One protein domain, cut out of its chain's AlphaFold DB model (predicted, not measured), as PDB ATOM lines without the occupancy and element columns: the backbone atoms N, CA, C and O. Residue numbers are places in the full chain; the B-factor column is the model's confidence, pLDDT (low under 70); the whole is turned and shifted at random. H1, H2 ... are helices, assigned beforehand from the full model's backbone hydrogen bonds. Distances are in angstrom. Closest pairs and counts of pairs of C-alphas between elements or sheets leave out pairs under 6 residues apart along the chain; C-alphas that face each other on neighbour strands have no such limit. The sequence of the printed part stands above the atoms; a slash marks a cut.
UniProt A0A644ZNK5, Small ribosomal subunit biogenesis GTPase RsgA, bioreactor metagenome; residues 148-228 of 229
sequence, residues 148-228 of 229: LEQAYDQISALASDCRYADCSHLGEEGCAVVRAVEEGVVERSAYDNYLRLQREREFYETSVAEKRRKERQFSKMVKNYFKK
ATOM      1  N   LEU A 148      22.456  36.956 -23.280       78.31
ATOM      2  CA  LEU A 148      23.050  35.780 -23.932       78.31
ATOM      3  C   LEU A 148      22.864  34.542 -23.058       78.31
ATOM      4  O   LEU A 148      22.378  33.522 -23.544       78.31
ATOM      5  N   GLU A 149      23.176  34.662 -21.768       81.94
ATOM      6  CA  GLU A 149      23.030  33.577 -20.806       81.94
ATOM      7  C   GLU A 149      21.566  33.160 -20.667       81.94
ATOM      8  O   GLU A 149      21.246  31.977 -20.663       81.94
ATOM      9  N   GLN A 150      20.649  34.130 -20.642       77.06
ATOM     10  CA  GLN A 150      19.219  33.839 -20.614       77.06
ATOM     11  C   GLN A 150      18.717  33.209 -21.913       77.06
ATOM     12  O   GLN A 150      17.806  32.395 -21.855       77.06
ATOM     13  N   ALA A 151      19.236  33.594 -23.084       75.50
ATOM     14  CA  ALA A 151      18.849  33.029 -24.382       75.50
ATOM     15  C   ALA A 151      19.325  31.588 -24.572       75.50
ATOM     16  O   ALA A 151      18.634  30.802 -25.218       75.50
ATOM     17  N   TYR A 152      20.464  31.255 -23.974       82.56
ATOM     18  CA  TYR A 152      21.056  29.925 -23.963       82.56
ATOM     19  C   TYR A 152      21.181  29.437 -22.522       82.56
ATOM     20  O   TYR A 152      22.272  29.145 -22.031       82.56
ATOM     21  N   ASP A 153      20.043  29.375 -21.837       83.06
ATOM     22  CA  ASP A 153      19.938  28.995 -20.429       83.06
ATOM     23  C   ASP A 153      20.490  27.590 -20.174       83.06
ATOM     24  O   ASP A 153      21.251  27.398 -19.231       83.06
ATOM     25  N   GLN A 154      20.201  26.636 -21.062       87.38
ATOM     26  CA  GLN A 154      20.747  25.282 -20.991       87.38
ATOM     27  C   GLN A 154      22.284  25.281 -21.035       87.38
ATOM     28  O   GLN A 154      22.923  24.603 -20.235       87.38
ATOM     29  N   ILE A 155      22.886  26.057 -21.945       88.81
ATOM     30  CA  ILE A 155      24.349  26.169 -22.056       88.81
ATOM     31  C   ILE A 155      24.916  26.863 -20.814       88.81
ATOM     32  O   ILE A 155      25.915  26.410 -20.267       88.81
ATOM     33  N   SER A 156      24.254  27.914 -20.330       87.31
ATOM     34  CA  SER A 156      24.689  28.663 -19.145       87.31
ATOM     35  C   SER A 156      24.614  27.838 -17.863       87.31
ATOM     36  O   SER A 156      25.494  27.946 -17.015       87.31
ATOM     37  N   ALA A 157      23.597  26.985 -17.728       89.19
ATOM     38  CA  ALA A 157      23.479  26.048 -16.616       89.19
ATOM     39  C   ALA A 157      24.585  24.984 -16.656       89.19
ATOM     40  O   ALA A 157      25.167  24.664 -15.630       89.19
ATOM     41  N   LEU A 158      24.933  24.475 -17.840       92.56
ATOM     42  CA  LEU A 158      26.048  23.535 -17.990       92.56
ATOM     43  C   LEU A 158      27.406  24.205 -17.755       92.56
ATOM     44  O   LEU A 158      28.337  23.562 -17.276       92.56
ATOM     45  N   ALA A 159      27.537  25.494 -18.070       90.62
ATOM     46  CA  ALA A 159      28.776  26.235 -17.875       90.62
ATOM     47  C   ALA A 159      29.211  26.294 -16.399       90.62
ATOM     48  O   ALA A 159      30.413  26.324 -16.138       90.62
ATOM     49  N   SER A 160      28.281  26.242 -15.433       90.44
ATOM     50  CA  SER A 160      28.640  26.188 -14.006       90.44
ATOM     51  C   SER A 160      29.281  24.868 -13.571       90.44
ATOM     52  O   SER A 160      29.946  24.840 -12.538       90.44
ATOM     53  N   ASP A 161      29.135  23.804 -14.365       93.50
ATOM     54  CA  ASP A 161      29.741  22.491 -14.111       93.50
ATOM     55  C   ASP A 161      31.097  22.318 -14.821       93.50
ATOM     56  O   ASP A 161      31.698  21.237 -14.805       93.50
ATOM     57  N   CYS A 162      31.598  23.368 -15.479       94.81
ATOM     58  CA  CYS A 162      32.929  23.355 -16.065       94.81
ATOM     59  C   CYS A 162      34.013  23.258 -14.986       94.81
ATOM     60  O   CYS A 162      33.936  23.870 -13.923       94.81
ATOM     61  N   ARG A 163      35.095  22.540 -15.308       93.31
ATOM     62  CA  ARG A 163      36.280  22.434 -14.439       93.31
ATOM     63  C   ARG A 163      36.903  23.795 -14.094       93.31
ATOM     64  O   ARG A 163      37.450  23.950 -13.005       93.31
ATOM     65  N   TYR A 164      36.851  24.745 -15.027       90.38
ATOM     66  CA  TYR A 164      37.417  26.087 -14.891       90.38
ATOM     67  C   TYR A 164      36.304  27.138 -14.871       90.38
ATOM     68  O   TYR A 164      35.370  27.062 -15.670       90.38
ATOM     69  N   ALA A 165      36.430  28.131 -13.988       86.88
ATOM     70  CA  ALA A 165      35.452  29.212 -13.838       86.88
ATOM     71  C   ALA A 165      35.463  30.211 -15.013       86.88
ATOM     72  O   ALA A 165      34.472  30.894 -15.245       86.88
ATOM     73  N   ASP A 166      36.572  30.293 -15.745       86.00
ATOM     74  CA  ASP A 166      36.806  31.150 -16.912       86.00
ATOM     75  C   ASP A 166      36.845  30.348 -18.226       86.00
ATOM     76  O   ASP A 166      37.494  30.742 -19.194       86.00
ATOM     77  N   CYS A 167      36.152  29.206 -18.268       89.06
ATOM     78  CA  CYS A 167      36.068  28.363 -19.456       89.06
ATOM     79  C   CYS A 167      35.454  29.132 -20.642       89.06
ATOM     80  O   CYS A 167      34.339  29.639 -20.563       89.06
ATOM     81  N   SER A 168      36.175  29.177 -21.763       87.81
ATOM     82  CA  SER A 168      35.741  29.750 -23.045       87.81
ATOM     83  C   SER A 168      34.853  28.810 -23.864       87.81
ATOM     84  O   SER A 168      34.305  29.212 -24.888       87.81
ATOM     85  N   HIS A 169      34.710  27.561 -23.416       92.31
ATOM     86  CA  HIS A 169      33.937  26.510 -24.071       92.31
ATOM     87  C   HIS A 169      34.411  26.203 -25.497       92.31
ATOM     88  O   HIS A 169      33.599  25.844 -26.337       92.31
ATOM     89  N   LEU A 170      35.710  26.331 -25.782       88.94
ATOM     90  CA  LEU A 170      36.292  26.091 -27.113       88.94
ATOM     91  C   LEU A 170      36.980  24.728 -27.246       88.94
ATOM     92  O   LEU A 170      37.420  24.369 -28.339       88.94
ATOM     93  N   GLY A 171      37.076  23.970 -26.154       85.88
ATOM     94  CA  GLY A 171      37.702  22.645 -26.138       85.88
ATOM     95  C   GLY A 171      38.577  22.388 -24.915       85.88
ATOM     96  O   GLY A 171      39.453  21.529 -24.960       85.88
ATOM     97  N   GLU A 172      38.390  23.145 -23.834       90.50
ATOM     98  CA  GLU A 172      39.130  22.940 -22.596       90.50
ATOM     99  C   GLU A 172      38.793  21.599 -21.947       90.50
ATOM    100  O   GLU A 172      37.641  21.156 -21.912       90.50
ATOM    101  N   GLU A 173      39.812  20.972 -21.369       89.94
ATOM    102  CA  GLU A 173      39.656  19.716 -20.651       89.94
ATOM    103  C   GLU A 173      38.703  19.887 -19.456       89.94
ATOM    104  O   GLU A 173      38.906  20.736 -18.584       89.94
ATOM    105  N   GLY A 174      37.662  19.055 -19.393       89.44
ATOM    106  CA  GLY A 174      36.641  19.147 -18.349       89.44
ATOM    107  C   GLY A 174      35.575  20.221 -18.595       89.44
ATOM    108  O   GLY A 174      34.825  20.538 -17.673       89.44
ATOM    109  N   CYS A 175      35.462  20.762 -19.813       95.69
ATOM    110  CA  CYS A 175      34.331  21.600 -20.205       95.69
ATOM    111  C   CYS A 175      33.032  20.773 -20.255       95.69
ATOM    112  O   CYS A 175      32.892  19.853 -21.064       95.69
ATOM    113  N   ALA A 176      32.071  21.095 -19.387       94.88
ATOM    114  CA  ALA A 176      30.774  20.418 -19.343       94.88
ATOM    115  C   ALA A 176      29.915  20.728 -20.580       94.88
ATOM    116  O   ALA A 176      29.218  19.846 -21.076       94.88
ATOM    117  N   VAL A 177      30.028  21.940 -21.134       94.56
ATOM    118  CA  VAL A 177      29.315  22.347 -22.356       94.56
ATOM    119  C   VAL A 177      29.758  21.517 -23.564       94.56
ATOM    120  O   VAL A 177      28.913  20.970 -24.265       94.56
ATOM    121  N   VAL A 178      31.068  21.373 -23.795       94.56
ATOM    122  CA  VAL A 178      31.599  20.588 -24.928       94.56
ATOM    123  C   VAL A 178      31.176  19.125 -24.812       94.56
ATOM    124  O   VAL A 178      30.685  18.554 -25.782       94.56
ATOM    125  N   ARG A 179      31.268  18.550 -23.609       94.94
ATOM    126  CA  ARG A 179      30.809  17.181 -23.343       94.94
ATOM    127  C   ARG A 179      29.321  17.010 -23.648       94.94
ATOM    128  O   ARG A 179      28.940  16.069 -24.331       94.94
ATOM    129  N   ALA A 180      28.487  17.956 -23.219       93.88
ATOM    130  CA  ALA A 180      27.057  17.934 -23.507       93.88
ATOM    131  C   ALA A 180      26.755  18.027 -25.015       93.88
ATOM    132  O   ALA A 180      25.768  17.458 -25.478       93.88
ATOM    133  N   VAL A 181      27.597  18.709 -25.800       94.38
ATOM    134  CA  VAL A 181      27.494  18.722 -27.270       94.38
ATOM    135  C   VAL A 181      27.891  17.372 -27.872       94.38
ATOM    136  O   VAL A 181      27.244  16.904 -28.808       94.38
ATOM    137  N   GLU A 182      28.940  16.734 -27.354       93.19
ATOM    138  CA  GLU A 182      29.388  15.402 -27.789       93.19
ATOM    139  C   GLU A 182      28.360  14.309 -27.467       93.19
ATOM    140  O   GLU A 182      28.118  13.427 -28.289       93.19
ATOM    141  N   GLU A 183      27.700  14.412 -26.314       93.56
ATOM    142  CA  GLU A 183      26.626  13.518 -25.866       93.56
ATOM    143  C   GLU A 183      25.269  13.819 -26.535       93.56
ATOM    144  O   GLU A 183      24.306  13.072 -26.364       93.56
ATOM    145  N   GLY A 184      25.172  14.906 -27.309       90.44
ATOM    146  CA  GLY A 184      23.947  15.322 -28.000       90.44
ATOM    147  C   GLY A 184      22.884  15.964 -27.102       90.44
ATOM    148  O   GLY A 184      21.769  16.209 -27.564       90.44
ATOM    149  N   VAL A 185      23.217  16.262 -25.843       90.75
ATOM    150  CA  VAL A 185      22.369  17.002 -24.892       90.75
ATOM    151  C   VAL A 185      22.193  18.454 -25.338       90.75
ATOM    152  O   VAL A 185      21.094  19.005 -25.245       90.75
ATOM    153  N   VAL A 186      23.266  19.069 -25.843       90.50
ATOM    154  CA  VAL A 186      23.237  20.384 -26.494       90.50
ATOM    155  C   VAL A 186      23.409  20.186 -27.990       90.50
ATOM    156  O   VAL A 186      24.331  19.522 -28.459       90.50
ATOM    157  N   GLU A 187      22.510  20.777 -28.765       88.50
ATOM    158  CA  GLU A 187      22.579  20.678 -30.213       88.50
ATOM    159  C   GLU A 187      23.746  21.528 -30.760       88.50
ATOM    160  O   GLU A 187      23.995  22.649 -30.312       88.50
ATOM    161  N   ARG A 188      24.485  20.983 -31.735       88.94
ATOM    162  CA  ARG A 188      25.714  21.607 -32.245       88.94
ATOM    163  C   ARG A 188      25.475  22.986 -32.862       88.94
ATOM    164  O   ARG A 188      26.268  23.884 -32.615       88.94
ATOM    165  N   SER A 189      24.384  23.193 -33.599       84.69
ATOM    166  CA  SER A 189      24.037  24.518 -34.134       84.69
ATOM    167  C   SER A 189      23.718  25.543 -33.036       84.69
ATOM    168  O   SER A 189      24.082  26.712 -33.180       84.69
ATOM    169  N   ALA A 190      23.093  25.128 -31.926       86.19
ATOM    170  CA  ALA A 190      22.865  25.992 -30.765       86.19
ATOM    171  C   ALA A 190      24.195  26.426 -30.129       86.19
ATOM    172  O   ALA A 190      24.403  27.618 -29.902       86.19
ATOM    173  N   TYR A 191      25.111  25.477 -29.927       90.94
ATOM    174  CA  TYR A 191      26.465  25.723 -29.424       90.94
ATOM    175  C   TYR A 191      27.292  26.628 -30.354       90.94
ATOM    176  O   TYR A 191      27.861  27.624 -29.907       90.94
ATOM    177  N   ASP A 192      27.304  26.351 -31.659       89.19
ATOM    178  CA  ASP A 192      28.043  27.153 -32.640       89.19
ATOM    179  C   ASP A 192      27.523  28.599 -32.697       89.19
ATOM    180  O   ASP A 192      28.303  29.554 -32.814       89.19
ATOM    181  N   ASN A 193      26.201  28.779 -32.600       84.88
ATOM    182  CA  ASN A 193      25.580  30.099 -32.550       84.88
ATOM    183  C   ASN A 193      25.923  30.823 -31.240       84.88
ATOM    184  O   ASN A 193      26.327  31.986 -31.280       84.88
ATOM    185  N   TYR A 194      25.861  30.127 -30.102       87.81
ATOM    186  CA  TYR A 194      26.278  30.656 -28.804       87.81
ATOM    187  C   TYR A 194      27.725  31.177 -28.840       87.81
ATOM    188  O   TYR A 194      27.948  32.361 -28.588       87.81
ATOM    189  N   LEU A 195      28.693  30.363 -29.282       89.56
ATOM    190  CA  LEU A 195      30.103  30.769 -29.386       89.56
ATOM    191  C   LEU A 195      30.323  31.947 -30.339       89.56
ATOM    192  O   LEU A 195      31.241  32.757 -30.180       89.56
ATOM    193  N   ARG A 196      29.526  32.033 -31.405       85.56
ATOM    194  CA  ARG A 196      29.603  33.155 -32.343       85.56
ATOM    195  C   ARG A 196      29.095  34.447 -31.707       85.56
ATOM    196  O   ARG A 196      29.739  35.481 -31.879       85.56
ATOM    197  N   LEU A 197      27.978  34.388 -30.985       82.94
ATOM    198  CA  LEU A 197      27.391  35.533 -30.288       82.94
ATOM    199  C   LEU A 197      28.258  35.973 -29.097       82.94
ATOM    200  O   LEU A 197      28.422  37.173 -28.889       82.94
ATOM    201  N   GLN A 198      28.885  35.032 -28.388       84.88
ATOM    202  CA  GLN A 198      29.843  35.301 -27.311       84.88
ATOM    203  C   GLN A 198      31.066  36.082 -27.815       84.88
ATOM    204  O   GLN A 198      31.377  37.146 -27.286       84.88
ATOM    205  N   ARG A 199      31.701  35.627 -28.906       84.25
ATOM    206  CA  ARG A 199      32.829  36.347 -29.532       84.25
ATOM    207  C   ARG A 199      32.447  37.748 -30.000       84.25
ATOM    208  O   ARG A 199      33.233  38.686 -29.899       84.25
ATOM    209  N   GLU A 200      31.239  37.894 -30.540       79.62
ATOM    210  CA  GLU A 200      30.725  39.200 -30.943       79.62
ATOM    211  C   GLU A 200      30.547  40.121 -29.723       79.62
ATOM    212  O   GLU A 200      30.995  41.268 -29.772       79.62
ATOM    213  N   ARG A 201      29.986  39.619 -28.612       80.00
ATOM    214  CA  ARG A 201      29.867  40.359 -27.342       80.00
ATOM    215  C   ARG A 201      31.225  40.849 -26.843       80.00
ATOM    216  O   ARG A 201      31.377  42.046 -26.610       80.00
ATOM    217  N   GLU A 202      32.216  39.965 -26.754       79.94
ATOM    218  CA  GLU A 202      33.573  40.303 -26.296       79.94
ATOM    219  C   GLU A 202      34.214  41.411 -27.149       79.94
ATOM    220  O   GLU A 202      34.821  42.355 -26.629       79.94
ATOM    221  N   PHE A 203      34.031  41.347 -28.472       78.31
ATOM    222  CA  PHE A 203      34.521  42.373 -29.391       78.31
ATOM    223  C   PHE A 203      33.846  43.738 -29.163       78.31
ATOM    224  O   PHE A 203      34.520  44.778 -29.143       78.31
ATOM    225  N   TYR A 204      32.523  43.759 -28.963       74.06
ATOM    226  CA  TYR A 204      31.779  44.992 -28.686       74.06
ATOM    227  C   TYR A 204      32.138  45.587 -27.320       74.06
ATOM    228  O   TYR A 204      32.368  46.796 -27.233       74.06
ATOM    229  N   GLU A 205      32.245  44.772 -26.272       75.81
ATOM    230  CA  GLU A 205      32.650  45.219 -24.934       75.81
ATOM    231  C   GLU A 205      34.056  45.822 -24.937       75.81
ATOM    232  O   GLU A 205      34.265  46.916 -24.400       75.81
ATOM    233  N   THR A 206      35.000  45.171 -25.626       73.19
ATOM    234  CA  THR A 206      36.359  45.691 -25.823       73.19
ATOM    235  C   THR A 206      36.323  47.053 -26.519       73.19
ATOM    236  O   THR A 206      36.906  48.024 -26.030       73.19
ATOM    237  N   SER A 207      35.556  47.175 -27.606       73.25
ATOM    238  CA  SER A 207      35.401  48.429 -28.358       73.25
ATOM    239  C   SER A 207      34.801  49.561 -27.507       73.25
ATOM    240  O   SER A 207      35.235  50.716 -27.581       73.25
ATOM    241  N   VAL A 208      33.818  49.249 -26.653       73.81
ATOM    242  CA  VAL A 208      33.210  50.211 -25.718       73.81
ATOM    243  C   VAL A 208      34.210  50.643 -24.644       73.81
ATOM    244  O   VAL A 208      34.316  51.838 -24.347       73.81
ATOM    245  N   ALA A 209      34.972  49.706 -24.077       74.38
ATOM    246  CA  ALA A 209      36.005  49.996 -23.088       74.38
ATOM    247  C   ALA A 209      37.117  50.889 -23.668       74.38
ATOM    248  O   ALA A 209      37.513  51.876 -23.035       74.38
ATOM    249  N   GLU A 210      37.566  50.616 -24.895       75.56
ATOM    250  CA  GLU A 210      38.530  51.453 -25.614       75.56
ATOM    251  C   GLU A 210      38.003  52.869 -25.860       75.56
ATOM    252  O   GLU A 210      38.716  53.851 -25.619       75.56
ATOM    253  N   LYS A 211      36.741  52.998 -26.286       72.38
ATOM    254  CA  LYS A 211      36.098  54.301 -26.492       72.38
ATOM    255  C   LYS A 211      36.038  55.103 -25.188       72.38
ATOM    256  O   LYS A 211      36.494  56.247 -25.156       72.38
ATOM    257  N   ARG A 212      35.597  54.480 -24.087       77.75
ATOM    258  CA  ARG A 212      35.579  55.096 -22.746       77.75
ATOM    259  C   ARG A 212      36.984  55.504 -22.286       77.75
ATOM    260  O   ARG A 212      37.155  56.557 -21.670       77.75
ATOM    261  N   ARG A 213      38.015  54.702 -22.585       81.94
ATOM    262  CA  ARG A 213      39.417  55.034 -22.275       81.94
ATOM    263  C   ARG A 213      39.878  56.281 -23.033       81.94
ATOM    264  O   ARG A 213      40.456  57.172 -22.406       81.94
ATOM    265  N   LYS A 214      39.595  56.374 -24.339       77.00
ATOM    266  CA  LYS A 214      39.923  57.545 -25.173       77.00
ATOM    267  C   LYS A 214      39.197  58.805 -24.689       77.00
ATOM    268  O   LYS A 214      39.836  59.839 -24.514       77.00
ATOM    269  N   GLU A 215      37.908  58.712 -24.364       78.50
ATOM    270  CA  GLU A 215      37.122  59.827 -23.805       78.50
ATOM    271  C   GLU A 215      37.679  60.322 -22.460       78.50
ATOM    272  O   GLU A 215      37.799  61.530 -22.233       78.50
ATOM    273  N   ARG A 216      38.100  59.405 -21.573       83.00
ATOM    274  CA  ARG A 216      38.761  59.755 -20.301       83.00
ATOM    275  C   ARG A 216      40.103  60.450 -20.526       83.00
ATOM    276  O   ARG A 216      40.400  61.424 -19.834       83.00
ATOM    277  N   GLN A 217      40.919  59.965 -21.463       82.94
ATOM    278  CA  GLN A 217      42.204  60.585 -21.808       82.94
ATOM    279  C   GLN A 217      42.014  61.986 -22.396       82.94
ATOM    280  O   GLN A 217      42.663  62.927 -21.940       82.94
ATOM    281  N   PHE A 218      41.067  62.147 -23.322       73.94
ATOM    282  CA  PHE A 218      40.706  63.444 -23.892       73.94
ATOM    283  C   PHE A 218      40.212  64.416 -22.813       73.94
ATOM    284  O   PHE A 218      40.702  65.537 -22.708       73.94
ATOM    285  N   SER A 219      39.330  63.960 -21.920       75.31
ATOM    286  CA  SER A 219      38.833  64.769 -20.800       75.31
ATOM    287  C   SER A 219      39.953  65.215 -19.848       75.31
ATOM    288  O   SER A 219      39.945  66.351 -19.373       75.31
ATOM    289  N   LYS A 220      40.942  64.349 -19.569       83.69
ATOM    290  CA  LYS A 220      42.135  64.713 -18.778       83.69
ATOM    291  C   LYS A 220      42.995  65.754 -19.501       83.69
ATOM    292  O   LYS A 220      43.443  66.704 -18.865       83.69
ATOM    293  N   MET A 221      43.191  65.603 -20.811       82.00
ATOM    294  CA  MET A 221      43.940  66.553 -21.639       82.00
ATOM    295  C   MET A 221      43.291  67.944 -21.626       82.00
ATOM    296  O   MET A 221      43.969  68.929 -21.345       82.00
ATOM    297  N   VAL A 222      41.973  68.014 -21.835       77.31
ATOM    298  CA  VAL A 222      41.198  69.263 -21.795       77.31
ATOM    299  C   VAL A 222      41.299  69.932 -20.419       77.31
ATOM    300  O   VAL A 222      41.630  71.113 -20.333       77.31
ATOM    301  N   LYS A 223      41.104  69.182 -19.324       77.31
ATOM    302  CA  LYS A 223      41.244  69.722 -17.956       77.31
ATOM    303  C   LYS A 223      42.649  70.264 -17.669       77.31
ATOM    304  O   LYS A 223      42.776  71.279 -16.993       77.31
ATOM    305  N   ASN A 224      43.693  69.611 -18.177       77.38
ATOM    306  CA  ASN A 224      45.073  70.071 -18.012       77.38
ATOM    307  C   ASN A 224      45.377  71.334 -18.829       77.38
ATOM    308  O   ASN A 224      46.146  72.173 -18.368       77.38
ATOM    309  N   TYR A 225      44.768  71.487 -20.008       74.94
ATOM    310  CA  TYR A 225      44.906  72.689 -20.834       74.94
ATOM    311  C   TYR A 225      44.301  73.922 -20.145       74.94
ATOM    312  O   TYR A 225      44.955  74.955 -20.047       74.94
ATOM    313  N   PHE A 226      43.098  73.792 -19.576       73.00
ATOM    314  CA  PHE A 226      42.429  74.893 -18.872       73.00
ATOM    315  C   PHE A 226      42.987  75.196 -17.470       73.00
ATOM    316  O   PHE A 226      42.713  76.264 -16.946       73.00
ATOM    317  N   LYS A 227      43.777  74.296 -16.865       66.75
ATOM    318  CA  LYS A 227      44.495  74.552 -15.598       66.75
ATOM    319  C   LYS A 227      45.823  75.301 -15.764       66.75
ATOM    320  O   LYS A 227      46.407  75.700 -14.764       66.75
ATOM    321  N   LYS A 228      46.341  75.410 -16.991       55.78
ATOM    322  CA  LYS A 228      47.618  76.080 -17.310       55.78
ATOM    323  C   LYS A 228      47.442  77.515 -17.838       55.78
ATOM    324  O   LYS A 228      48.423  78.110 -18.272       55.78
TER     325      LYS A 228
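AT A GLANCE: This is residues 148 to 228 of the 229 residues of the protein "Small ribosomal subunit biogenesis GTPase RsgA" of bioreactor metagenome (UniProt A0A644ZNK5). One very long straight helix, H4, sticks out as an arm from a small compact head, which is made of the short helices H1, H2 and H3, the loop of residues 160 to 175 and the beginning of H4 itself. Residues 202 to 228, of which 202 to 226 belong to H4, stand free and make most of the length. The printed part has 81 residues with four named helices, in the order H1, H2, H3, H4 along the chain, and no named strand; the class is all helix. The whole is extended, with a radius of gyration of the C-alphas of 19.4 A, and spans 66 by 23 by 19 A.

HOW THE PARTS SIT: The longest helix is H4, residues 188 to 226. H1, residues 148 to 151, only just touches H4, with 3 pairs of C-alphas within 8 A; H4 does so with residues 194 to 198 alone, and the closest C-alphas are those of Leu 148 and Gln 198, 7.6 A apart. H3, residues 176 to 182, is close to H4 but not clearly touching; the closest C-alphas, of Val 181 and Arg 188, are 6.0 A apart, and the two helices run opposite ways at a steep tilt of 39 degrees. H2, residues 153 to 159, is also close to H4 but not clearly touching, with the C-alphas of Ile 155 and Tyr 191 closest at 7.7 A, and is about perpendicular to it at 81 degrees. H2 and H3 touch, with the C-alphas of Leu 158 and Val 177 closest at 5.6 A. They run opposite ways at a steep tilt of 69.5 degrees, only just short of about perpendicular. H1 and H2 only just touch, with 3 pairs of C-alphas within 8 A, and only at the corner by their link; the C-alphas of Glu 149 and Ser 156 are closest at 5.4 A. H1 and H3 are apart. In H2, H3 and H4 every O i to N i+4 pair is within hydrogen-bond range; H1 is too short for such a pair.

IN THESE COORDINATES: H4 measures 57.4 A from C-alpha 188 at (25.714, 21.607, -32.245) to C-alpha 226 at (42.429, 74.893, -18.872). H3, residues 176 to 182, measures 9.9 A, and H2, residues 153 to 159, measures 9.6 A. H1, residues 148 to 151, measures 5.0 A and begins at C-alpha 148, (23.050, 35.780, -23.932).

THE WHOLE: The two C-alphas farthest apart are those of Glu 183 and Lys 228, 66.5 A. Without the free stretch, the body of 54 residues spans 24 by 23 by 18 A. The printed part has no cut. The link from H2 to H3, residues 160 to 175, is long; those from H1 to H2 and from H3 to H4 are tight. The mean pLDDT of the printed part is 84.2, and residues 227 to 228 are under 70.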